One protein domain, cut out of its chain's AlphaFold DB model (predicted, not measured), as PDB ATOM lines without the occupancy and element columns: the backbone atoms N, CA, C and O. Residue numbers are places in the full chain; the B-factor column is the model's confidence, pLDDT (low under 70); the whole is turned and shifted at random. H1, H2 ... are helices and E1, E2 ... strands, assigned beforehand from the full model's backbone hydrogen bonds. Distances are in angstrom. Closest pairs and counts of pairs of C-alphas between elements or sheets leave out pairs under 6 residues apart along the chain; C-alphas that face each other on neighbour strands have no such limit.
ATOM      1  N   GLU A  19      58.954  28.869 -49.585       71.00
ATOM      2  CA  GLU A  19      59.441  27.661 -50.241       71.00
ATOM      3  C   GLU A  19      60.640  27.077 -49.491       71.00
ATOM      4  O   GLU A  19      61.553  27.797 -49.074       71.00
ATOM      5  N   VAL A  20      60.619  25.761 -49.285       76.31
ATOM      6  CA  VAL A  20      61.767  25.007 -48.785       76.31
ATOM      7  C   VAL A  20      62.389  24.264 -49.958       76.31
ATOM      8  O   VAL A  20      61.725  23.463 -50.605       76.31
ATOM      9  N   CYS A  21      63.670  24.525 -50.216       69.31
ATOM     10  CA  CYS A  21      64.413  23.908 -51.312       69.31
ATOM     11  C   CYS A  21      65.414  22.882 -50.767       69.31
ATOM     12  O   CYS A  21      66.233  23.227 -49.914       69.31
ATOM     13  N   ASN A  22      65.397  21.655 -51.304       66.38
ATOM     14  CA  ASN A  22      66.449  20.638 -51.140       66.38
ATOM     15  C   ASN A  22      66.890  20.340 -49.688       66.38
ATOM     16  O   ASN A  22      68.087  20.243 -49.408       66.38
ATOM     17  N   GLY A  23      65.953  20.184 -48.748       73.88
ATOM     18  CA  GLY A  23      66.319  19.855 -47.369       73.88
ATOM     19  C   GLY A  23      65.159  19.641 -46.404       73.88
ATOM     20  O   GLY A  23      63.990  19.824 -46.740       73.88
ATOM     21  N   PHE A  24      65.519  19.258 -45.179       78.94
ATOM     22  CA  PHE A  24      64.603  19.029 -44.066       78.94
ATOM     23  C   PHE A  24      64.363  20.320 -43.268       78.94
ATOM     24  O   PHE A  24      65.313  20.968 -42.818       78.94
ATOM     25  N   TYR A  25      63.099  20.694 -43.065       79.94
ATOM     26  CA  TYR A  25      62.691  21.935 -42.409       79.94
ATOM     27  C   TYR A  25      61.626  21.690 -41.337       79.94
ATOM     28  O   TYR A  25      60.539  21.204 -41.631       79.94
ATOM     29  N   VAL A  26      61.912  22.084 -40.090       80.81
ATOM     30  CA  VAL A  26      60.979  21.933 -38.957       80.81
ATOM     31  C   VAL A  26      60.281  23.256 -38.657       80.81
ATOM     32  O   VAL A  26      60.952  24.279 -38.484       80.81
ATOM     33  N   LEU A  27      58.951  23.248 -38.529       74.88
ATOM     34  CA  LEU A  27      58.152  24.463 -38.326       74.88
ATOM     35  C   LEU A  27      58.566  25.266 -37.080       74.88
ATOM     36  O   LEU A  27      58.631  26.496 -37.141       74.88
ATOM     37  N   LYS A  28      58.976  24.608 -35.987       71.31
ATOM     38  CA  LYS A  28      59.554  25.283 -34.808       71.31
ATOM     39  C   LYS A  28      60.721  26.226 -35.135       71.31
ATOM     40  O   LYS A  28      60.887  27.255 -34.482       71.31
ATOM     41  N   HIS A  29      61.524  25.925 -36.162       71.00
ATOM     42  CA  HIS A  29      62.630  26.791 -36.586       71.00
ATOM     43  C   HIS A  29      62.123  28.077 -37.251       71.00
ATOM     44  O   HIS A  29      62.756  29.124 -37.109       71.00
ATOM     45  N   ALA A  30      60.968  28.033 -37.924       61.66
ATOM     46  CA  ALA A  30      60.300  29.238 -38.410       61.66
ATOM     47  C   ALA A  30      59.868  30.123 -37.238       61.66
ATOM     48  O   ALA A  30      60.150  31.317 -37.250       61.66
ATOM     49  N   LEU A  31      59.257  29.534 -36.205       56.34
ATOM     50  CA  LEU A  31      58.784  30.265 -35.025       56.34
ATOM     51  C   LEU A  31      59.932  30.950 -34.277       56.34
ATOM     52  O   LEU A  31      59.832  32.128 -33.940       56.34
ATOM     53  N   LEU A  32      61.057  30.253 -34.092       56.16
ATOM     54  CA  LEU A  32      62.258  30.831 -33.480       56.16
ATOM     55  C   LEU A  32      62.860  31.962 -34.328       56.16
ATOM     56  O   LEU A  32      63.354  32.944 -33.777       56.16
ATOM     57  N   PRO A  51      49.954  33.578 -45.085       62.88
ATOM     58  CA  PRO A  51      51.202  32.988 -45.555       62.88
ATOM     59  C   PRO A  51      51.057  31.481 -45.799       62.88
ATOM     60  O   PRO A  51      50.516  30.774 -44.945       62.88
ATOM     61  N   ARG A  52      51.593  30.990 -46.925       77.81
ATOM     62  CA  ARG A  52      51.601  29.564 -47.293       77.81
ATOM     63  C   ARG A  52      53.003  28.975 -47.186       77.81
ATOM     64  O   ARG A  52      53.988  29.636 -47.520       77.81
ATOM     65  N   MET A  53      53.111  27.722 -46.757       86.19
ATOM     66  CA  MET A  53      54.379  26.980 -46.791       86.19
ATOM     67  C   MET A  53      54.397  25.975 -47.933       86.19
ATOM     68  O   MET A  53      53.456  25.204 -48.087       86.19
ATOM     69  N   VAL A  54      55.479  25.966 -48.711       89.81
ATOM     70  CA  VAL A  54      55.605  25.138 -49.916       89.81
ATOM     71  C   VAL A  54      56.668  24.061 -49.703       89.81
ATOM     72  O   VAL A  54      57.821  24.370 -49.390       89.81
ATOM     73  N   ALA A  55      56.273  22.801 -49.890       91.69
ATOM     74  CA  ALA A  55      57.152  21.641 -49.970       91.69
ATOM     75  C   ALA A  55      57.455  21.334 -51.447       91.69
ATOM     76  O   ALA A  55      56.690  20.628 -52.109       91.69
ATOM     77  N   GLY A  56      58.551  21.908 -51.951       90.75
ATOM     78  CA  GLY A  56      59.064  21.703 -53.309       90.75
ATOM     79  C   GLY A  56      59.847  20.388 -53.491       90.75
ATOM     80  O   GLY A  56      60.052  19.648 -52.519       90.75
ATOM     81  N   PRO A  57      60.372  20.108 -54.696       90.56
ATOM     82  CA  PRO A  57      61.139  18.894 -54.973       90.56
ATOM     83  C   PRO A  57      62.335  18.712 -54.036       90.56
ATOM     84  O   PRO A  57      63.089  19.651 -53.770       90.56
ATOM     85  N   GLY A  58      62.503  17.495 -53.512       87.06
ATOM     86  CA  GLY A  58      63.596  17.152 -52.591       87.06
ATOM     87  C   GLY A  58      63.523  17.843 -51.223       87.06
ATOM     88  O   GLY A  58      64.470  17.754 -50.438       87.06
ATOM     89  N   SER A  59      62.431  18.553 -50.931       91.50
ATOM     90  CA  SER A  59      62.196  19.177 -49.633       91.50
ATOM     91  C   SER A  59      61.348  18.297 -48.727       91.50
ATOM     92  O   SER A  59      60.508  17.522 -49.184       91.50
ATOM     93  N   TRP A  60      61.559  18.456 -47.424       94.12
ATOM     94  CA  TRP A  60      60.815  17.746 -46.398       94.12
ATOM     95  C   TRP A  60      60.429  18.713 -45.283       94.12
ATOM     96  O   TRP A  60      61.278  19.158 -44.509       94.12
ATOM     97  N   LEU A  61      59.144  19.046 -45.186       92.81
ATOM     98  CA  LEU A  61      58.589  19.832 -44.086       92.81
ATOM     99  C   LEU A  61      58.151  18.902 -42.958       92.81
ATOM    100  O   LEU A  61      57.416  17.957 -43.216       92.81
ATOM    101  N   LYS A  62      58.552  19.179 -41.715       93.31
ATOM    102  CA  LYS A  62      58.061  18.456 -40.535       93.31
ATOM    103  C   LYS A  62      57.420  19.400 -39.521       93.31
ATOM    104  O   LYS A  62      57.984  20.455 -39.209       93.31
ATOM    105  N   ALA A  63      56.261  19.020 -38.997       92.12
ATOM    106  CA  ALA A  63      55.578  19.765 -37.945       92.12
ATOM    107  C   ALA A  63      54.833  18.833 -36.986       92.12
ATOM    108  O   ALA A  63      54.123  17.930 -37.418       92.12
ATOM    109  N   SER A  64      54.933  19.105 -35.689       92.44
ATOM    110  CA  SER A  64      54.032  18.510 -34.705       92.44
ATOM    111  C   SER A  64      52.696  19.255 -34.665       92.44
ATOM    112  O   SER A  64      52.607  20.416 -35.083       92.44
ATOM    113  N   VAL A  65      51.651  18.639 -34.111       92.12
ATOM    114  CA  VAL A  65      50.380  19.341 -33.839       92.12
ATOM    115  C   VAL A  65      50.610  20.564 -32.938       92.12
ATOM    116  O   VAL A  65      50.012  21.617 -33.148       92.12
ATOM    117  N   GLU A  66      51.520  20.474 -31.973       91.81
ATOM    118  CA  GLU A  66      51.905  21.588 -31.107       91.81
ATOM    119  C   GLU A  66      52.601  22.723 -31.881       91.81
ATOM    120  O   GLU A  66      52.289  23.900 -31.675       91.81
ATOM    121  N   ASP A  67      53.518  22.398 -32.800       89.38
ATOM    122  CA  ASP A  67      54.176  23.383 -33.666       89.38
ATOM    123  C   ASP A  67      53.144  24.106 -34.539       89.38
ATOM    124  O   ASP A  67      53.190  25.334 -34.677       89.38
ATOM    125  N   LEU A  68      52.185  23.357 -35.095       89.25
ATOM    126  CA  LEU A  68      51.066  23.914 -35.847       89.25
ATOM    127  C   LEU A  68      50.230  24.844 -34.964       89.25
ATOM    128  O   LEU A  68      49.961  25.973 -35.373       89.25
ATOM    129  N   ALA A  69      49.875  24.434 -33.743       87.75
ATOM    130  CA  ALA A  69      49.082  25.241 -32.814       87.75
ATOM    131  C   ALA A  69      49.753  26.587 -32.500       87.75
ATOM    132  O   ALA A  69      49.082  27.618 -32.466       87.75
ATOM    133  N   LYS A  70      51.080  26.582 -32.328       84.94
ATOM    134  CA  LYS A  70      51.891  27.782 -32.070       84.94
ATOM    135  C   LYS A  70      52.097  28.654 -33.310       84.94
ATOM    136  O   LYS A  70      52.442  29.827 -33.183       84.94
ATOM    137  N   CYS A  71      51.921  28.097 -34.504       77.00
ATOM    138  CA  CYS A  71      52.057  28.816 -35.763       77.00
ATOM    139  C   CYS A  71      50.727  29.430 -36.220       77.00
ATOM    140  O   CYS A  71      49.660  28.911 -35.908       77.00
ATOM    141  N   CYS A  72      50.781  30.502 -37.017       71.12
ATOM    142  CA  CYS A  72      49.615  31.045 -37.730       71.12
ATOM    143  C   CYS A  72      49.466  30.487 -39.158       71.12
ATOM    144  O   CYS A  72      48.489  30.801 -39.830       71.12
ATOM    145  N   VAL A  73      50.420  29.678 -39.637       76.00
ATOM    146  CA  VAL A  73      50.353  29.042 -40.961       76.00
ATOM    147  C   VAL A  73      49.406  27.846 -40.891       76.00
ATOM    148  O   VAL A  73      49.600  26.926 -40.089       76.00
ATOM    149  N   ARG A  74      48.363  27.873 -41.719       85.31
ATOM    150  CA  ARG A  74      47.371  26.792 -41.852       85.31
ATOM    151  C   ARG A  74      47.255  26.255 -43.272       85.31
ATOM    152  O   ARG A  74      46.662  25.199 -43.448       85.31
ATOM    153  N   ASP A  75      47.880  26.935 -44.225       88.88
ATOM    154  CA  ASP A  75      47.813  26.608 -45.638       88.88
ATOM    155  C   ASP A  75      49.189  26.156 -46.130       88.88
ATOM    156  O   ASP A  75      50.194  26.861 -45.985       88.88
ATOM    157  N   TYR A  76      49.226  24.971 -46.722       91.44
ATOM    158  CA  TYR A  76      50.425  24.346 -47.262       91.44
ATOM    159  C   TYR A  76      50.236  24.038 -48.743       91.44
ATOM    160  O   TYR A  76      49.119  23.831 -49.212       91.44
ATOM    161  N   VAL A  77      51.342  23.979 -49.474       91.81
ATOM    162  CA  VAL A  77      51.389  23.557 -50.872       91.81
ATOM    163  C   VAL A  77      52.383  22.409 -50.992       91.81
ATOM    164  O   VAL A  77      53.520  22.518 -50.532       91.81
ATOM    165  N   LEU A  78      51.960  21.316 -51.617       92.75
ATOM    166  CA  LEU A  78      52.789  20.159 -51.924       92.75
ATOM    167  C   LEU A  78      53.075  20.143 -53.428       92.75
ATOM    168  O   LEU A  78      52.156  20.022 -54.241       92.75
ATOM    169  N   ARG A  79      54.350  20.310 -53.787       92.44
ATOM    170  CA  ARG A  79      54.844  20.390 -55.166       92.44
ATOM    171  C   ARG A  79      56.105  19.531 -55.297       92.44
ATOM    172  O   ARG A  79      57.217  20.036 -55.281       92.44
ATOM    173  N   GLY A  80      55.934  18.216 -55.330       91.06
ATOM    174  CA  GLY A  80      57.017  17.241 -55.485       91.06
ATOM    175  C   GLY A  80      57.860  16.990 -54.229       91.06
ATOM    176  O   GLY A  80      58.869  16.290 -54.307       91.06
ATOM    177  N   GLY A  81      57.483  17.567 -53.084       94.00
ATOM    178  CA  GLY A  81      58.143  17.361 -51.793       94.00
ATOM    179  C   GLY A  81      57.391  16.421 -50.851       94.00
ATOM    180  O   GLY A  81      56.434  15.744 -51.234       94.00
ATOM    181  N   THR A  82      57.808  16.448 -49.587       96.31
ATOM    182  CA  THR A  82      57.196  15.696 -48.487       96.31
ATOM    183  C   THR A  82      56.759  16.650 -47.379       96.31
ATOM    184  O   THR A  82      57.519  17.528 -46.960       96.31
ATOM    185  N   ILE A  83      55.548  16.465 -46.857       96.19
ATOM    186  CA  ILE A  83      55.116  17.062 -45.591       96.19
ATOM    187  C   ILE A  83      54.834  15.927 -44.613       96.19
ATOM    188  O   ILE A  83      54.018  15.048 -44.876       96.19
ATOM    189  N   GLU A  84      55.511  15.955 -43.474       96.69
ATOM    190  CA  GLU A  84      55.351  14.998 -42.392       96.69
ATOM    191  C   GLU A  84      54.785  15.685 -41.152       96.69
ATOM    192  O   GLU A  84      55.311  16.696 -40.679       96.69
ATOM    193  N   PHE A  85      53.741  15.094 -40.588       95.38
ATOM    194  CA  PHE A  85      53.173  15.517 -39.323       95.38
ATOM    195  C   PHE A  85      53.446  14.481 -38.247       95.38
ATOM    196  O   PHE A  85      53.279  13.287 -38.482       95.38
ATOM    197  N   ASP A  86      53.808  14.935 -37.052       93.69
ATOM    198  CA  ASP A  86      53.826  14.094 -35.859       93.69
ATOM    199  C   ASP A  86      52.706  14.479 -34.888       93.69
ATOM    200  O   ASP A  86      52.199  15.603 -34.879       93.69
ATOM    201  N   SER A  87      52.298  13.501 -34.084       92.69
ATOM    202  CA  SER A  87      51.112  13.611 -33.237       92.69
ATOM    203  C   SER A  87      51.282  14.506 -32.014       92.69
ATOM    204  O   SER A  87      50.283  14.788 -31.359       92.69
ATOM    205  N   SER A  88      52.496  14.952 -31.663       92.38
ATOM    206  CA  SER A  88      52.724  15.656 -30.397       92.38
ATOM    207  C   SER A  88      51.910  16.947 -30.312       92.38
ATOM    208  O   SER A  88      52.048  17.831 -31.156       92.38
ATOM    209  N   GLY A  89      51.070  17.060 -29.281       86.25
ATOM    210  CA  GLY A  89      50.242  18.242 -29.038       86.25
ATOM    211  C   GLY A  89      48.939  17.910 -28.325       86.25
ATOM    212  O   GLY A  89      47.864  18.105 -28.890       86.25
ATOM    213  N   THR A  90      49.024  17.412 -27.089       84.75
ATOM    214  CA  THR A  90      47.865  17.013 -26.278       84.75
ATOM    215  C   THR A  90      46.768  18.076 -26.289       84.75
ATOM    216  O   THR A  90      47.042  19.265 -26.137       84.75
ATOM    217  N   LEU A  91      45.510  17.640 -26.418       82.69
ATOM    218  CA  LEU A  91      44.307  18.488 -26.411       82.69
ATOM    219  C   LEU A  91      44.187  19.480 -27.581       82.69
ATOM    220  O   LEU A  91      43.179  20.183 -27.670       82.69
ATOM    221  N   HIS A  92      45.150  19.532 -28.503       84.88
ATOM    222  CA  HIS A  92      44.996  20.311 -29.721       84.88
ATOM    223  C   HIS A  92      44.175  19.536 -30.750       84.88
ATOM    224  O   HIS A  92      44.492  18.401 -31.093       84.88
ATOM    225  N   VAL A  93      43.136  20.187 -31.273       87.31
ATOM    226  CA  VAL A  93      42.407  19.761 -32.469       87.31
ATOM    227  C   VAL A  93      42.599  20.853 -33.506       87.31
ATOM    228  O   VAL A  93      42.157  21.984 -33.297       87.31
ATOM    229  N   LEU A  94      43.300  20.543 -34.591       91.06
ATOM    230  CA  LEU A  94      43.649  21.523 -35.613       91.06
ATOM    231  C   LEU A  94      43.117  21.114 -36.972       91.06
ATOM    232  O   LEU A  94      43.076  19.938 -37.312       91.06
ATOM    233  N   TRP A  95      42.768  22.127 -37.754       92.12
ATOM    234  CA  TRP A  95      42.445  21.999 -39.162       92.12
ATOM    235  C   TRP A  95      43.512  22.725 -39.973       92.12
ATOM    236  O   TRP A  95      43.821  23.883 -39.677       92.12
ATOM    237  N   ILE A  96      44.055  22.065 -40.989       92.94
ATOM    238  CA  ILE A  96      44.949  22.669 -41.982       92.94
ATOM    239  C   ILE A  96      44.451  22.369 -43.394       92.94
ATOM    240  O   ILE A  96      43.727  21.398 -43.611       92.94
ATOM    241  N   SER A  97      44.882  23.177 -44.353       93.31
ATOM    242  CA  SER A  97      44.634  22.963 -45.773       93.31
ATOM    243  C   SER A  97      45.946  22.669 -46.493       93.31
ATOM    244  O   SER A  97      46.953  23.342 -46.273       93.31
ATOM    245  N   VAL A  98      45.938  21.660 -47.360       94.81
ATOM    246  CA  VAL A  98      47.073  21.302 -48.214       94.81
ATOM    247  C   VAL A  98      46.614  21.294 -49.666       94.81
ATOM    248  O   VAL A  98      45.756  20.513 -50.075       94.81
ATOM    249  N   GLU A  99      47.199  22.171 -50.463       93.75
ATOM    250  CA  GLU A  99      47.005  22.211 -51.904       93.75
ATOM    251  C   GLU A  99      48.048  21.314 -52.580       93.75
ATOM    252  O   GLU A  99      49.245  21.475 -52.350       93.75
ATOM    253  N   ILE A 100      47.609  20.362 -53.402       93.00
ATOM    254  CA  ILE A 100      48.497  19.478 -54.161       93.00
ATOM    255  C   ILE A 100      48.595  19.998 -55.588       93.00
ATOM    256  O   ILE A 100      47.598  20.070 -56.321       93.00
ATOM    257  N   GLU A 101      49.811  20.354 -55.974       91.69
ATOM    258  CA  GLU A 101      50.131  20.838 -57.306       91.69
ATOM    259  C   GLU A 101      50.597  19.717 -58.242       91.69
ATOM    260  O   GLU A 101      50.684  18.556 -57.861       91.69
ATOM    261  N   ALA A 102      50.880  20.074 -59.497       88.88
ATOM    262  CA  ALA A 102      51.204  19.174 -60.601       88.88
ATOM    263  C   ALA A 102      52.149  18.024 -60.277       88.88
ATOM    264  O   ALA A 102      51.913  16.888 -60.688       88.88
ATOM    265  N   GLU A 103      53.222  18.347 -59.570       89.75
ATOM    266  CA  GLU A 103      54.302  17.421 -59.254       89.75
ATOM    267  C   GLU A 103      53.921  16.440 -58.141       89.75
ATOM    268  O   GLU A 103      54.634  15.466 -57.912       89.75
ATOM    269  N   GLY A 104      52.776  16.653 -57.488       92.62
ATOM    270  CA  GLY A 104      52.274  15.765 -56.458       92.62
ATOM    271  C   GLY A 104      53.074  15.857 -55.170       92.62
ATOM    272  O   GLY A 104      53.560  16.926 -54.808       92.62
ATOM    273  N   GLY A 105      53.212  14.730 -54.481       94.31
ATOM    274  CA  GLY A 105      54.132  14.577 -53.358       94.31
ATOM    275  C   GLY A 105      53.631  13.604 -52.303       94.31
ATOM    276  O   GLY A 105      52.743  12.781 -52.550       94.31
ATOM    277  N   GLU A 106      54.213  13.713 -51.114       96.88
ATOM    278  CA  GLU A 106      53.968  12.797 -50.006       96.88
ATOM    279  C   GLU A 106      53.422  13.528 -48.773       96.88
ATOM    280  O   GLU A 106      54.002  14.506 -48.295       96.88
ATOM    281  N   LEU A 107      52.314  13.019 -48.234       97.12
ATOM    282  CA  LEU A 107      51.795  13.370 -46.917       97.12
ATOM    283  C   LEU A 107      52.032  12.206 -45.965       97.12
ATOM    284  O   LEU A 107      51.483  11.119 -46.148       97.12
ATOM    285  N   ILE A 108      52.841  12.441 -44.939       97.25
ATOM    286  CA  ILE A 108      53.234  11.431 -43.963       97.25
ATOM    287  C   ILE A 108      52.654  11.796 -42.600       97.25
ATOM    288  O   ILE A 108      52.862  12.895 -42.095       97.25
ATOM    289  N   PHE A 109      51.976  10.847 -41.972       95.56
ATOM    290  CA  PHE A 109      51.541  10.919 -40.586       95.56
ATOM    291  C   PHE A 109      52.387   9.949 -39.775       95.56
ATOM    292  O   PHE A 109      52.346   8.736 -39.998       95.56
ATOM    293  N   ASP A 110      53.202  10.496 -38.878       94.44
ATOM    294  CA  ASP A 110      54.077   9.724 -38.004       94.44
ATOM    295  C   ASP A 110      53.263   8.860 -37.026       94.44
ATOM    296  O   ASP A 110      52.045   9.014 -36.888       94.44
ATOM    297  N   ALA A 111      53.934   7.939 -36.342       91.12
ATOM    298  CA  ALA A 111      53.283   7.066 -35.375       91.12
ATOM    299  C   ALA A 111      52.583   7.875 -34.266       91.12
ATOM    300  O   ALA A 111      53.022   8.963 -33.867       91.12
ATOM    301  N   ARG A 112      51.487   7.326 -33.732       89.44
ATOM    302  CA  ARG A 112      50.802   7.908 -32.575       89.44
ATOM    303  C   ARG A 112      51.738   7.883 -31.363       89.44
ATOM    304  O   ARG A 112      52.123   6.821 -30.883       89.44
ATOM    305  N   GLY A 113      52.084   9.064 -30.866       86.75
ATOM    306  CA  GLY A 113      52.867   9.256 -29.656       86.75
ATOM    307  C   GLY A 113      52.016   9.117 -28.393       86.75
ATOM    308  O   GLY A 113      50.812   8.860 -28.451       86.75
ATOM    309  N   HIS A 114      52.648   9.319 -27.236       85.19
ATOM    310  CA  HIS A 114      51.994   9.199 -25.927       85.19
ATOM    311  C   HIS A 114      50.891  10.239 -25.693       85.19
ATOM    312  O   HIS A 114      49.887   9.940 -25.053       85.19
ATOM    313  N   ASP A 115      51.071  11.429 -26.263       86.19
ATOM    314  CA  ASP A 115      50.293  12.633 -25.987       86.19
ATOM    315  C   ASP A 115      49.767  13.256 -27.295       86.19
ATOM    316  O   ASP A 115      50.221  14.329 -27.721       86.19
ATOM    317  N   PRO A 116      48.866  12.553 -28.008       86.50
ATOM    318  CA  PRO A 116      48.492  12.939 -29.355       86.50
ATOM    319  C   PRO A 116      47.474  14.083 -29.360       86.50
ATOM    320  O   PRO A 116      46.474  14.060 -28.635       86.50
ATOM    321  N   GLY A 117      47.705  15.053 -30.237       89.62
ATOM    322  CA  GLY A 117      46.660  15.922 -30.765       89.62
ATOM    323  C   GLY A 117      45.897  15.253 -31.913       89.62
ATOM    324  O   GLY A 117      46.250  14.165 -32.368       89.62
ATOM    325  N   LEU A 118      44.852  15.925 -32.393       90.06
ATOM    326  CA  LEU A 118      44.076  15.535 -33.568       90.06
ATOM    327  C   LEU A 118      44.332  16.524 -34.707       90.06
ATOM    328  O   LEU A 118      44.142  17.732 -34.540       90.06
ATOM    329  N   LEU A 119      44.716  16.009 -35.873       92.25
ATOM    330  CA  LEU A 119      44.934  16.819 -37.070       92.25
ATOM    331  C   LEU A 119      43.932  16.469 -38.172       92.25
ATOM    332  O   LEU A 119      43.905  15.349 -38.675       92.25
ATOM    333  N   LEU A 120      43.137  17.450 -38.578       93.38
ATOM    334  CA  LEU A 120      42.279  17.393 -39.754       93.38
ATOM    335  C   LEU A 120      43.012  18.072 -40.911       93.38
ATOM    336  O   LEU A 120      43.398  19.238 -40.811       93.38
ATOM    337  N   VAL A 121      43.218  17.340 -42.000       95.31
ATOM    338  CA  VAL A 121      43.924  17.822 -43.188       95.31
ATOM    339  C   VAL A 121      42.949  17.864 -44.349       95.31
ATOM    340  O   VAL A 121      42.496  16.823 -44.814       95.31
ATOM    341  N   ASP A 122      42.635  19.062 -44.822       95.12
ATOM    342  CA  ASP A 122      41.808  19.256 -46.006       95.12
ATOM    343  C   ASP A 122      42.681  19.368 -47.253       95.12
ATOM    344  O   ASP A 122      43.462  20.309 -47.398       95.12
ATOM    345  N   VAL A 123      42.572  18.392 -48.147       95.25
ATOM    346  CA  VAL A 123      43.420  18.274 -49.329       95.25
ATOM    347  C   VAL A 123      42.653  18.701 -50.570       95.25
ATOM    348  O   VAL A 123      41.616  18.138 -50.918       95.25
ATOM    349  N   THR A 124      43.218  19.668 -51.289       92.25
ATOM    350  CA  THR A 124      42.707  20.121 -52.585       92.25
ATOM    351  C   THR A 124      43.660  19.701 -53.697       92.25
ATOM    352  O   THR A 124      44.811  20.126 -53.724       92.25
ATOM    353  N   LEU A 125      43.175  18.901 -54.647       87.81
ATOM    354  CA  LEU A 125      43.932  18.495 -55.833       87.81
ATOM    355  C   LEU A 125      43.643  19.484 -56.974       87.81
ATOM    356  O   LEU A 125      42.532  19.492 -57.501       87.81
ATOM    357  N   ARG A 126      44.606  20.328 -57.379       76.88
ATOM    358  CA  ARG A 126      44.373  21.295 -58.481       76.88
ATOM    359  C   ARG A 126      44.373  20.668 -59.872       76.88
ATOM    360  O   ARG A 126      43.801  21.228 -60.802       76.88
ATOM    361  N   GLN A 127      45.028  19.523 -60.025       74.31
ATOM    362  CA  GLN A 127      45.146  18.792 -61.284       74.31
ATOM    363  C   GLN A 127      45.334  17.294 -61.022       74.31
ATOM    364  O   GLN A 127      45.307  16.854 -59.872       74.31
ATOM    365  N   LYS A 128      45.538  16.499 -62.083       77.00
ATOM    366  CA  LYS A 128      45.992  15.103 -61.962       77.00
ATOM    367  C   LYS A 128      47.399  15.092 -61.357       77.00
ATOM    368  O   LYS A 128      48.383  15.137 -62.087       77.00
ATOM    369  N   ALA A 129      47.463  15.097 -60.034       84.38
ATOM    370  CA  ALA A 129      48.686  15.085 -59.256       84.38
ATOM    371  C   ALA A 129      48.763  13.767 -58.472       84.38
ATOM    372  O   ALA A 129      47.769  13.396 -57.840       84.38
ATOM    373  N   PRO A 130      49.892  13.042 -58.528       91.25
ATOM    374  CA  PRO A 130      50.079  11.854 -57.711       91.25
ATOM    375  C   PRO A 130      50.237  12.262 -56.244       91.25
ATOM    376  O   PRO A 130      51.056  13.114 -55.914       91.25
ATOM    377  N   LEU A 131      49.468  11.652 -55.351       95.00
ATOM    378  CA  LEU A 131      49.583  11.887 -53.916       95.00
ATOM    379  C   LEU A 131      49.771  10.556 -53.195       95.00
ATOM    380  O   LEU A 131      48.915   9.675 -53.273       95.00
ATOM    381  N   LEU A 132      50.866  10.430 -52.453       96.06
ATOM    382  CA  LEU A 132      51.044   9.357 -51.483       96.06
ATOM    383  C   LEU A 132      50.598   9.853 -50.108       96.06
ATOM    384  O   LEU A 132      51.122  10.843 -49.603       96.06
ATOM    385  N   VAL A 133      49.661   9.141 -49.487       96.50
ATOM    386  CA  VAL A 133      49.277   9.350 -48.088       96.50
ATOM    387  C   VAL A 133      49.764   8.161 -47.271       96.50
ATOM    388  O   VAL A 133      49.336   7.029 -47.503       96.50
ATOM    389  N   LEU A 134      50.666   8.403 -46.323       95.50
ATOM    390  CA  LEU A 134      51.303   7.370 -45.514       95.50
ATOM    391  C   LEU A 134      50.975   7.568 -44.035       95.50
ATOM    392  O   LEU A 134      51.209   8.637 -43.482       95.50
ATOM    393  N   PHE A 135      50.490   6.514 -43.385       94.25
ATOM    394  CA  PHE A 135      50.280   6.447 -41.941       94.25
ATOM    395  C   PHE A 135      51.261   5.441 -41.343       94.25
ATOM    396  O   PHE A 135      51.190   4.249 -41.656       94.25
ATOM    397  N   LYS A 136      52.179   5.908 -40.494       93.38
ATOM    398  CA  LYS A 136      53.194   5.052 -39.872       93.38
ATOM    399  C   LYS A 136      52.631   4.279 -38.685       93.38
ATOM    400  O   LYS A 136      51.893   4.841 -37.878       93.38
ATOM    401  N   GLN A 137      53.039   3.020 -38.535       89.81
ATOM    402  CA  GLN A 137      52.683   2.159 -37.390       89.81
ATOM    403  C   GLN A 137      51.168   2.063 -37.115       89.81
ATOM    404  O   GLN A 137      50.722   1.941 -35.972       89.81
ATOM    405  N   VAL A 138      50.359   2.111 -38.172       86.56
ATOM    406  CA  VAL A 138      48.908   1.931 -38.113       86.56
ATOM    407  C   VAL A 138      48.595   0.550 -38.663       86.56
ATOM    408  O   VAL A 138      48.746   0.318 -39.853       86.56
ATOM    409  N   SER A 139      48.142  -0.370 -37.811       84.12
ATOM    410  CA  SER A 139      47.875  -1.759 -38.212       84.12
ATOM    411  C   SER A 139      46.791  -1.875 -39.281       84.12
ATOM    412  O   SER A 139      46.900  -2.713 -40.172       84.12
ATOM    413  N   ARG A 140      45.762  -1.029 -39.178       85.94
ATOM    414  CA  ARG A 140      44.614  -0.967 -40.075       85.94
ATOM    415  C   ARG A 140      44.114   0.471 -40.162       85.94
ATOM    416  O   ARG A 140      44.030   1.152 -39.142       85.94
ATOM    417  N   LEU A 141      43.782   0.908 -41.369       87.44
ATOM    418  CA  LEU A 141      43.293   2.249 -41.662       87.44
ATOM    419  C   LEU A 141      41.936   2.175 -42.358       87.44
ATOM    420  O   LEU A 141      41.788   1.516 -43.393       87.44
ATOM    421  N   THR A 142      40.957   2.891 -41.818       87.56
ATOM    422  CA  THR A 142      39.645   3.045 -42.446       87.56
ATOM    423  C   THR A 142      39.650   4.179 -43.471       87.56
ATOM    424  O   THR A 142      40.066   5.305 -43.188       87.56
ATOM    425  N   VAL A 143      39.140   3.882 -44.667       90.19
ATOM    426  CA  VAL A 143      38.802   4.865 -45.700       90.19
ATOM    427  C   VAL A 143      37.301   4.830 -45.929       90.19
ATOM    428  O   VAL A 143      36.727   3.765 -46.162       90.19
ATOM    429  N   THR A 144      36.678   5.999 -45.888       89.50
ATOM    430  CA  THR A 144      35.243   6.179 -46.094       89.50
ATOM    431  C   THR A 144      35.016   7.113 -47.269       89.50
ATOM    432  O   THR A 144      35.662   8.149 -47.358       89.50
ATOM    433  N   TYR A 145      34.092   6.766 -48.153       90.31
ATOM    434  CA  TYR A 145      33.619   7.641 -49.217       90.31
ATOM    435  C   TYR A 145      32.123   7.893 -49.033       90.31
ATOM    436  O   TYR A 145      31.351   6.946 -48.863       90.31
ATOM    437  N   ASP A 146      31.744   9.166 -49.052       88.12
ATOM    438  CA  ASP A 146      30.364   9.643 -49.074       88.12
ATOM    439  C   ASP A 146      30.003  10.038 -50.520       88.12
ATOM    440  O   ASP A 146      30.461  11.085 -50.994       88.12
ATOM    441  N   PRO A 147      29.186   9.237 -51.234       88.19
ATOM    442  CA  PRO A 147      28.781   9.530 -52.608       88.19
ATOM    443  C   PRO A 147      27.904  10.774 -52.764       88.19
ATOM    444  O   PRO A 147      27.817  11.321 -53.861       88.19
ATOM    445  N   LYS A 148      27.223  11.211 -51.702       86.38
ATOM    446  CA  LYS A 148      26.320  12.365 -51.728       86.38
ATOM    447  C   LYS A 148      27.088  13.666 -51.562       86.38
ATOM    448  O   LYS A 148      26.783  14.645 -52.237       86.38
ATOM    449  N   ALA A 149      28.070  13.672 -50.664       86.19
ATOM    450  CA  ALA A 149      28.961  14.810 -50.480       86.19
ATOM    451  C   ALA A 149      30.109  14.844 -51.504       86.19
ATOM    452  O   ALA A 149      30.754  15.882 -51.636       86.19
ATOM    453  N   ASP A 150      30.352  13.729 -52.203       90.12
ATOM    454  CA  ASP A 150      31.514  13.499 -53.067       90.12
ATOM    455  C   ASP A 150      32.830  13.757 -52.313       90.12
ATOM    456  O   ASP A 150      33.669  14.573 -52.699       90.12
ATOM    457  N   ILE A 151      32.981  13.102 -51.157       90.25
ATOM    458  CA  ILE A 151      34.134  13.269 -50.259       90.25
ATOM    459  C   ILE A 151      34.666  11.905 -49.835       90.25
ATOM    460  O   ILE A 151      33.923  11.050 -49.353       90.25
ATOM    461  N   THR A 152      35.982  11.743 -49.930       91.81
ATOM    462  CA  THR A 152      36.731  10.656 -49.299       91.81
ATOM    463  C   THR A 152      37.393  11.148 -48.014       91.81
ATOM    464  O   THR A 152      38.052  12.187 -47.986       91.81
ATOM    465  N   LEU A 153      37.256  10.365 -46.950       91.62
ATOM    466  CA  LEU A 153      37.920  10.546 -45.670       91.62
ATOM    467  C   LEU A 153      38.858   9.362 -45.414       91.62
ATOM    468  O   LEU A 153      38.450   8.204 -45.491       91.62
ATOM    469  N   ILE A 154      40.115   9.651 -45.096       91.56
ATOM    470  CA  ILE A 154      41.155   8.664 -44.793       91.56
ATOM    471  C   ILE A 154      41.556   8.826 -43.332       91.56
ATOM    472  O   ILE A 154      41.859   9.936 -42.900       91.56
ATOM    473  N   GLY A 155      41.581   7.729 -42.577       83.25
ATOM    474  CA  GLY A 155      41.903   7.769 -41.150       83.25
ATOM    475  C   GLY A 155      40.721   8.146 -40.260       83.25
ATOM    476  O   GLY A 155      40.907   8.532 -39.110       83.25
ATOM    477  N   MET A 156      39.494   8.020 -40.772       64.44
ATOM    478  CA  MET A 156      38.294   8.194 -39.960       64.44
ATOM    479  C   MET A 156      38.267   7.211 -38.790       64.44
ATOM    480  O   MET A 156      38.379   6.000 -38.977       64.44
ATOM    481  N   LEU A 157      38.007   7.746 -37.596       53.12
ATOM    482  CA  LEU A 157      37.513   6.975 -36.463       53.12
ATOM    483  C   LEU A 157      36.194   6.322 -36.889       53.12
ATOM    484  O   LEU A 157      35.181   7.002 -37.058       53.12
ATOM    485  N   GLY A 158      36.224   5.005 -37.098       39.72
ATOM    486  CA  GLY A 158      35.022   4.220 -37.332       39.72
ATOM    487  C   GLY A 158      33.980   4.511 -36.251       39.72
ATOM    488  O   GLY A 158      34.300   4.601 -35.063       39.72
ATOM    489  N   ALA A 159      32.731   4.683 -36.683       34.56
ATOM    490  CA  ALA A 159      31.563   4.776 -35.818       34.56
ATOM    491  C   ALA A 159      31.555   3.656 -34.744       34.56
ATOM    492  O   ALA A 159      32.184   2.613 -34.941       34.56
ATOM    493  N   PRO A 160      30.805   3.805 -33.633       39.50
ATOM    494  CA  PRO A 160      30.998   3.057 -32.378       39.50
ATOM    495  C   PRO A 160      30.760   1.534 -32.430       39.50
ATOM    496  O   PRO A 160      30.778   0.886 -31.389       39.50
ATOM    497  N   ALA A 161      30.489   0.953 -33.600       38.84
ATOM    498  CA  ALA A 161      30.022  -0.423 -33.759       38.84
ATOM    499  C   ALA A 161      31.080  -1.419 -34.272       38.84
ATOM    500  O   ALA A 161      30.801  -2.614 -34.331       38.84
ATOM    501  N   ALA A 162      32.299  -0.986 -34.605       42.03
ATOM    502  CA  ALA A 162      33.389  -1.898 -34.951       42.03
ATOM    503  C   ALA A 162      34.694  -1.381 -34.343       42.03
ATOM    504  O   ALA A 162      34.999  -0.202 -34.476       42.03
ATOM    505  N   GLY A 163      35.420  -2.254 -33.634       43.53
ATOM    506  CA  GLY A 163      36.611  -1.927 -32.840       43.53
ATOM    507  C   GLY A 163      37.479  -0.828 -33.457       43.53
ATOM    508  O   GLY A 163      37.963  -0.979 -34.578       43.53
ATOM    509  N   LEU A 164      37.608   0.268 -32.706       47.84
ATOM    510  CA  LEU A 164      38.246   1.526 -33.086       47.84
ATOM    511  C   LEU A 164      39.655   1.316 -33.654       47.84
ATOM    512  O   LEU A 164      40.466   0.605 -33.058       47.84
ATOM    513  N   ASP A 165      39.974   2.032 -34.734       56.50
ATOM    514  CA  ASP A 165      41.347   2.245 -35.202       56.50
ATOM    515  C   ASP A 165      42.059   3.206 -34.222       56.50
ATOM    516  O   ASP A 165      42.330   4.369 -34.516       56.50
ATOM    517  N   SER A 166      42.316   2.736 -32.997       59.03
ATOM    518  CA  SER A 166      42.813   3.536 -31.867       59.03
ATOM    519  C   SER A 166      44.212   4.122 -32.078       59.03
ATOM    520  O   SER A 166      44.658   4.925 -31.266       59.03
ATOM    521  N   ASN A 167      44.902   3.776 -33.163       68.62
ATOM    522  CA  ASN A 167      46.238   4.282 -33.478       68.62
ATOM    523  C   ASN A 167      46.231   5.448 -34.473       68.62
ATOM    524  O   ASN A 167      47.277   6.048 -34.705       68.62
ATOM    525  N   VAL A 168      45.073   5.813 -35.026       81.62
ATOM    526  CA  VAL A 168      44.962   6.943 -35.952       81.62
ATOM    527  C   VAL A 168      44.692   8.232 -35.171       81.62
ATOM    528  O   VAL A 168      43.814   8.281 -34.312       81.62
ATOM    529  N   TRP A 169      45.474   9.275 -35.452       89.75
ATOM    530  CA  TRP A 169      45.397  10.591 -34.796       89.75
ATOM    531  C   TRP A 169      45.197  11.741 -35.797       89.75
ATOM    532  O   TRP A 169      45.170  12.911 -35.419       89.75
ATOM    533  N   SER A 170      45.033  11.422 -37.079       91.38
ATOM    534  CA  SER A 170      44.790  12.390 -38.142       91.38
ATOM    535  C   SER A 170      43.729  11.890 -39.115       91.38
ATOM    536  O   SER A 170      43.561  10.688 -39.312       91.38
ATOM    537  N   VAL A 171      43.014  12.826 -39.734       92.06
ATOM    538  CA  VAL A 171      42.022  12.543 -40.775       92.06
ATOM    539  C   VAL A 171      42.356  13.378 -41.997       92.06
ATOM    540  O   VAL A 171      42.486  14.599 -41.895       92.06
ATOM    541  N   VAL A 172      42.462  12.735 -43.156       94.69
ATOM    542  CA  VAL A 172      42.621  13.422 -44.441       94.69
ATOM    543  C   VAL A 172      41.279  13.465 -45.150       94.69
ATOM    544  O   VAL A 172      40.688  12.421 -45.426       94.69
ATOM    545  N   ARG A 173      40.810  14.671 -45.456       94.12
ATOM    546  CA  ARG A 173      39.622  14.933 -46.265       94.12
ATOM    547  C   ARG A 173      40.047  15.276 -47.683       94.12
ATOM    548  O   ARG A 173      40.869  16.163 -47.875       94.12
ATOM    549  N   ILE A 174      39.467  14.595 -48.667       93.62
ATOM    550  CA  ILE A 174      39.749  14.814 -50.087       93.62
ATOM    551  C   ILE A 174      38.427  14.803 -50.853       93.62
ATOM    552  O   ILE A 174      37.599  13.922 -50.635       93.62
ATOM    553  N   GLY A 175      38.214  15.779 -51.735       91.25
ATOM    554  CA  GLY A 175      37.060  15.769 -52.641       91.25
ATOM    555  C   GLY A 175      37.172  14.652 -53.683       91.25
ATOM    556  O   GLY A 175      38.270  14.366 -54.164       91.25
ATOM    557  N   GLY A 176      36.047  14.044 -54.045       90.56
ATOM    558  CA  GLY A 176      35.980  12.948 -55.003       90.56
ATOM    559  C   GLY A 176      36.123  11.558 -54.380       90.56
ATOM    560  O   GLY A 176      36.579  11.386 -53.245       90.56
ATOM    561  N   ASN A 177      35.827  10.534 -55.180       91.62
ATOM    562  CA  ASN A 177      36.129   9.129 -54.888       91.62
ATOM    563  C   ASN A 177      37.587   8.756 -55.225       91.62
ATOM    564  O   ASN A 177      37.864   7.919 -56.089       91.62
ATOM    565  N   VAL A 178      38.545   9.391 -54.555       90.00
ATOM    566  CA  VAL A 178      39.979   9.303 -54.905       90.00
ATOM    567  C   VAL A 178      40.610   7.925 -54.684       90.00
ATOM    568  O   VAL A 178      41.687   7.644 -55.202       90.00
ATOM    569  N   CYS A 179      39.928   7.052 -53.939       89.88
ATOM    570  CA  CYS A 179      40.354   5.680 -53.657       89.88
ATOM    571  C   CYS A 179      39.575   4.623 -54.469       89.88
ATOM    572  O   CYS A 179      39.778   3.419 -54.260       89.88
ATOM    573  N   GLY A 180      38.670   5.043 -55.363       90.25
ATOM    574  CA  GLY A 180      37.877   4.147 -56.210       90.25
ATOM    575  C   GLY A 180      37.033   3.154 -55.407       90.25
ATOM    576  O   GLY A 180      37.057   1.952 -55.681       90.25
ATOM    577  N   LEU A 181      36.357   3.621 -54.357       89.44
ATOM    578  CA  LEU A 181      35.426   2.803 -53.584       89.44
ATOM    579  C   LEU A 181      34.165   2.560 -54.413       89.44
ATOM    580  O   LEU A 181      33.583   3.500 -54.948       89.44
ATOM    581  N   SER A 182      33.739   1.305 -54.519       88.06
ATOM    582  CA  SER A 182      32.548   0.940 -55.280       88.06
ATOM    583  C   SER A 182      31.591   0.110 -54.448       88.06
ATOM    584  O   SER A 182      31.946  -0.519 -53.451       88.06
ATOM    585  N   SER A 183      30.347   0.117 -54.896       82.19
ATOM    586  CA  SER A 183      29.239  -0.529 -54.222       82.19
ATOM    587  C   SER A 183      29.352  -2.064 -54.226       82.19
ATOM    588  O   SER A 183      28.745  -2.718 -53.377       82.19
ATOM    589  N   GLU A 184      30.115  -2.635 -55.168       80.44
ATOM    590  CA  GLU A 184      30.342  -4.079 -55.316       80.44
ATOM    591  C   GLU A 184      31.556  -4.569 -54.517       80.44
ATOM    592  O   GLU A 184      31.587  -5.718 -54.081       80.44
ATOM    593  N   ALA A 185      32.565  -3.713 -54.341       79.31
ATOM    594  CA  ALA A 185      33.854  -4.087 -53.764       79.31
ATOM    595  C   ALA A 185      34.038  -3.626 -52.309       79.31
ATOM    596  O   ALA A 185      35.067  -3.931 -51.699       79.31
ATOM    597  N   ASN A 186      33.106  -2.839 -51.757       85.94
ATOM    598  CA  ASN A 186      33.270  -2.181 -50.460       85.94
ATOM    599  C   ASN A 186      32.056  -2.316 -49.544       85.94
ATOM    600  O   ASN A 186      30.937  -2.586 -49.974       85.94
ATOM    601  N   ILE A 187      32.318  -2.155 -48.245       84.19
ATOM    602  CA  ILE A 187      31.312  -2.291 -47.195       84.19
ATOM    603  C   ILE A 187      30.379  -1.094 -47.288       84.19
ATOM    604  O   ILE A 187      30.845   0.043 -47.333       84.19
ATOM    605  N   ARG A 188      29.074  -1.349 -47.280       81.81
ATOM    606  CA  ARG A 188      28.063  -0.296 -47.229       81.81
ATOM    607  C   ARG A 188      27.573  -0.122 -45.808       81.81
ATOM    608  O   ARG A 188      27.247  -1.104 -45.141       81.81
ATOM    609  N   VAL A 189      27.503   1.122 -45.363       77.75
ATOM    610  CA  VAL A 189      26.912   1.480 -44.078       77.75
ATOM    611  C   VAL A 189      25.825   2.507 -44.331       77.75
ATOM    612  O   VAL A 189      26.103   3.601 -44.815       77.75
ATOM    613  N   SER A 190      24.588   2.145 -44.006       75.25
ATOM    614  CA  SER A 190      23.453   3.062 -44.045       75.25
ATOM    615  C   SER A 190      23.417   3.875 -42.757       75.25
ATOM    616  O   SER A 190      23.341   3.310 -41.663       75.25
ATOM    617  N   THR A 191      23.456   5.199 -42.864       63.72
ATOM    618  CA  THR A 191      23.300   6.083 -41.703       63.72
ATOM    619  C   THR A 191      21.829   6.481 -41.539       63.72
ATOM    620  O   THR A 191      21.389   7.470 -42.111       63.72
ATOM    621  N   ASN A 192      21.070   5.720 -40.739       59.09
ATOM    622  CA  ASN A 192      19.650   5.949 -40.393       59.09
ATOM    623  C   ASN A 192      18.672   6.088 -41.592       59.09
ATOM    624  O   ASN A 192      19.047   5.938 -42.750       59.09
ATOM    625  N   GLU A 193      17.379   6.290 -41.294       54.38
ATOM    626  CA  GLU A 193      16.196   6.028 -42.150       54.38
ATOM    627  C   GLU A 193      16.125   6.754 -43.514       54.38
ATOM    628  O   GLU A 193      15.249   6.442 -44.317       54.38
ATOM    629  N   ASN A 194      17.068   7.645 -43.828       53.97
ATOM    630  CA  ASN A 194      17.190   8.302 -45.132       53.97
ATOM    631  C   ASN A 194      18.491   7.882 -45.832       53.97
ATOM    632  O   ASN A 194      19.384   8.705 -45.960       53.97
ATOM    633  N   SER A 195      18.583   6.605 -46.223       56.28
ATOM    634  CA  SER A 195      19.376   6.012 -47.329       56.28
ATOM    635  C   SER A 195      20.760   6.586 -47.711       56.28
ATOM    636  O   SER A 195      21.203   6.368 -48.839       56.28
ATOM    637  N   ASP A 196      21.448   7.315 -46.841       63.31
ATOM    638  CA  ASP A 196      22.787   7.819 -47.115       63.31
ATOM    639  C   ASP A 196      23.743   6.627 -46.929       63.31
ATOM    640  O   ASP A 196      24.009   6.166 -45.814       63.31
ATOM    641  N   GLU A 197      24.149   6.034 -48.056       79.81
ATOM    642  CA  GLU A 197      25.068   4.898 -48.108       79.81
ATOM    643  C   GLU A 197      26.511   5.404 -48.112       79.81
ATOM    644  O   GLU A 197      26.999   5.932 -49.112       79.81
ATOM    645  N   LEU A 198      27.219   5.196 -47.005       85.31
ATOM    646  CA  LEU A 198      28.664   5.369 -46.957       85.31
ATOM    647  C   LEU A 198      29.347   4.102 -47.465       85.31
ATOM    648  O   LEU A 198      28.974   2.988 -47.083       85.31
ATOM    649  N   LEU A 199      30.384   4.268 -48.283       88.62
ATOM    650  CA  LEU A 199      31.256   3.174 -48.698       88.62
ATOM    651  C   LEU A 199      32.496   3.148 -47.811       88.62
ATOM    652  O   LEU A 199      33.139   4.174 -47.612       88.62
ATOM    653  N   ILE A 200      32.862   1.973 -47.304       88.25
ATOM    654  CA  ILE A 200      33.999   1.789 -46.400       88.25
ATOM    655  C   ILE A 200      34.945   0.711 -46.936       88.25
ATOM    656  O   ILE A 200      34.529  -0.378 -47.351       88.25
ATOM    657  N   ARG A 201      36.249   1.001 -46.894       89.31
ATOM    658  CA  ARG A 201      37.340   0.058 -47.165       89.31
ATOM    659  C   ARG A 201      38.353   0.102 -46.025       89.31
ATOM    660  O   ARG A 201      38.748   1.183 -45.597       89.31
ATOM    661  N   TYR A 202      38.807  -1.069 -45.592       88.25
ATOM    662  CA  TYR A 202      39.936  -1.193 -44.672       88.25
ATOM    663  C   TYR A 202      41.219  -1.454 -45.457       88.25
ATOM    664  O   TYR A 202      41.235  -2.283 -46.368       88.25
ATOM    665  N   TYR A 203      42.280  -0.743 -45.098       88.12
ATOM    666  CA  TYR A 203      43.632  -0.976 -45.587       88.12
ATOM    667  C   TYR A 203      44.466  -1.546 -44.449       88.12
ATOM    668  O   TYR A 203      44.565  -0.933 -43.388       88.12
ATOM    669  N   GLU A 204      45.053  -2.716 -44.671       88.81
ATOM    670  CA  GLU A 204      45.949  -3.356 -43.709       88.81
ATOM    671  C   GLU A 204      47.378  -2.835 -43.873       88.81
ATOM    672  O   GLU A 204      47.812  -2.485 -44.976       88.81
ATOM    673  N   SER A 205      48.112  -2.800 -42.765       88.38
ATOM    674  CA  SER A 205      49.527  -2.438 -42.765       88.38
ATOM    675  C   SER A 205      50.371  -3.366 -43.638       88.38
ATOM    676  O   SER A 205      50.126  -4.566 -43.780       88.38
ATOM    677  N   ASN A 206      51.418  -2.792 -44.218       88.88
ATOM    678  CA  ASN A 206      52.481  -3.536 -44.870       88.88
ATOM    679  C   ASN A 206      53.409  -4.201 -43.821       88.88
ATOM    680  O   ASN A 206      53.207  -4.113 -42.611       88.88
ATOM    681  N   LYS A 207      54.495  -4.837 -44.280       85.88
ATOM    682  CA  LYS A 207      55.472  -5.492 -43.388       85.88
ATOM    683  C   LYS A 207      56.195  -4.539 -42.423       85.88
ATOM    684  O   LYS A 207      56.724  -5.024 -41.428       85.88
ATOM    685  N   SER A 208      56.261  -3.237 -42.716       85.50
ATOM    686  CA  SER A 208      56.841  -2.238 -41.807       85.50
ATOM    687  C   SER A 208      55.848  -1.736 -40.759       85.50
ATOM    688  O   SER A 208      56.247  -0.998 -39.865       85.50
ATOM    689  N   GLY A 209      54.584  -2.173 -40.815       86.50
ATOM    690  CA  GLY A 209      53.523  -1.688 -39.936       86.50
ATOM    691  C   GLY A 209      52.879  -0.391 -40.428       86.50
ATOM    692  O   GLY A 209      52.099   0.205 -39.693       86.50
ATOM    693  N   ASP A 210      53.173   0.038 -41.656       91.81
ATOM    694  CA  ASP A 210      52.675   1.291 -42.222       91.81
ATOM    695  C   ASP A 210      51.543   1.029 -43.217       91.81
ATOM    696  O   ASP A 210      51.541   0.027 -43.937       91.81
ATOM    697  N   VAL A 211      50.603   1.965 -43.321       91.62
ATOM    698  CA  VAL A 211      49.580   1.960 -44.372       91.62
ATOM    699  C   VAL A 211      49.893   3.054 -45.377       91.62
ATOM    700  O   VAL A 211      50.056   4.216 -45.018       91.62
ATOM    701  N   CYS A 212      49.964   2.675 -46.650       93.44
ATOM    702  CA  CYS A 212      50.238   3.577 -47.764       93.44
ATOM    703  C   CYS A 212      49.038   3.595 -48.711       93.44
ATOM    704  O   CYS A 212      48.633   2.548 -49.216       93.44
ATOM    705  N   ILE A 213      48.501   4.779 -48.989       93.38
ATOM    706  CA  ILE A 213      47.440   4.988 -49.973       93.38
ATOM    707  C   ILE A 213      48.016   5.828 -51.106       93.38
ATOM    708  O   ILE A 213      48.394   6.980 -50.914       93.38
ATOM    709  N   ASN A 214      48.068   5.232 -52.297       93.19
ATOM    710  CA  ASN A 214      48.468   5.922 -53.516       93.19
ATOM    711  C   ASN A 214      47.228   6.466 -54.218       93.19
ATOM    712  O   ASN A 214      46.415   5.702 -54.738       93.19
ATOM    713  N   ILE A 215      47.111   7.785 -54.255       90.88
ATOM    714  CA  ILE A 215      46.071   8.499 -54.980       90.88
ATOM    715  C   ILE A 215      46.669   8.928 -56.311       90.88
ATOM    716  O   ILE A 215      47.327   9.958 -56.440       90.88
ATOM    717  N   ASN A 216      46.431   8.095 -57.316       76.56
ATOM    718  CA  ASN A 216      46.721   8.407 -58.704       76.56
ATOM    719  C   ASN A 216      45.377   8.711 -59.338       76.56
ATOM    720  O   ASN A 216      44.599   7.794 -59.582       76.56
ATOM    721  N   ASN A 217      45.060   9.988 -59.530       60.25
ATOM    722  CA  ASN A 217      43.753  10.378 -60.041       60.25
ATOM    723  C   ASN A 217      43.589   9.874 -61.494       60.25
ATOM    724  O   ASN A 217      43.982  10.543 -62.455       60.25
TER     725      ASN A 217
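This is residues 19 to 32 and 51 to 217 of the 220 residues of an uncharacterized protein of Komagataeibacter europaeus (UniProt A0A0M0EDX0). Much of this domain is a chain wound in stacked turns: from E2 to E9 it steps back and forth between two sheets, which stand partly face to face as a sandwich, and in each sheet these strands run parallel. At the end of the stack where E1 and E2 lie, H1 sits beside H2, which packs on E6 of one sheet and E5 of the other; at the other end E11, E10, E14 and E13 extend the larger sheet as a twisted antiparallel wing. The printed part has 181 residues with two named helices and fifteen named strands, in the order E1 H1 E2 E3 H2 E4, then E5 to E15. The mixed sheets run E2 E4 E6 E8 E12 E11 E10 E14 E13 and E1 E3 E5 E7 E9 E15. The class is mostly strand, and the whole is compact, with a radius of gyration of the C-alphas of 16.3 A and spans of 52 by 37 by 34 A.

E1, residues 24 to 26, is an edge strand, parallel to E3, residues 60 to 64, with N 25 and O 60 2.8 A apart. H1, residues 27 to 32, only grazes this smaller sheet with its residues 27 to 28. It touches H2, residues 65 to 70, the same way at a shallow tilt of 29 degrees; the closest C-alphas are those of Lys 28 and Asp 67, 5.8 A. Residues 19 to 20 pair, parallel, with residues 54 to 55 of E2, residues 52 to 55, an edge strand of the other sheet. E2 is parallel to E4, residues 75 to 78 (N 55 and O 77, 2.8 A), and E4 to E6, residues 93 to 100 (N 76 and O 97, 2.8 A). H2 is on this larger sheet at a height over the sheet of 8.9 A, over E6 and across the strands at 84 degrees to E6 on the local plane; it only grazes the smaller sheet. The parallel run continues through E5, residues 82 to 86, E7, residues 105 to 109, and E9, residues 131 to 135, with N 107 and O 132 2.8 A apart, and in the larger sheet through E8, residues 118 to 125, and E12, residues 170 to 175, with N 121 and O 171 2.8 A apart. In the sandwich, two sheets face to face, the facing parts are 9.7 A centre to centre and the strands cross at 47 degrees. E10, residues 140 to 146, E11, residues 151 to 154, and E12 form a meander, each strand the antiparallel neighbour of the one before; N 153 and O 144 are 2.8 A apart. E13, residues 187 to 190, and E14, residues 197 to 204, are a hairpin, with N 200 and O 187 2.8 A apart. E15, residues 211 to 215, is antiparallel to E9, with N 213 and O 133 2.8 A apart. In H1 and H2 every O i to N i+4 pair is within hydrogen-bond range.

E1 begins with C-alpha 24 at (64.603, 19.029, -44.066). E6 and E8 are each 22.5 A long from first to last C-alpha, E14 22.9 A, E10 19.9 A and E12 16.8 A. E8 begins with C-alpha 118 at (44.076, 15.535, -33.568), and E15 ends with C-alpha 215 at (46.071, 8.499, -54.980).

The two C-alphas farthest apart, those of Asn 22 and Glu 193, are 53.1 A apart. Residues 33 to 50 are not printed, and C-alphas 32 and 51 are 16.5 A apart across the cut. The links E11 to E12, residues 155 to 169, and E12 to E13 are long. The mean pLDDT of the printed part is 83.8; 25 residues are under 70, among them residues 156 to 167 and 191 to 196.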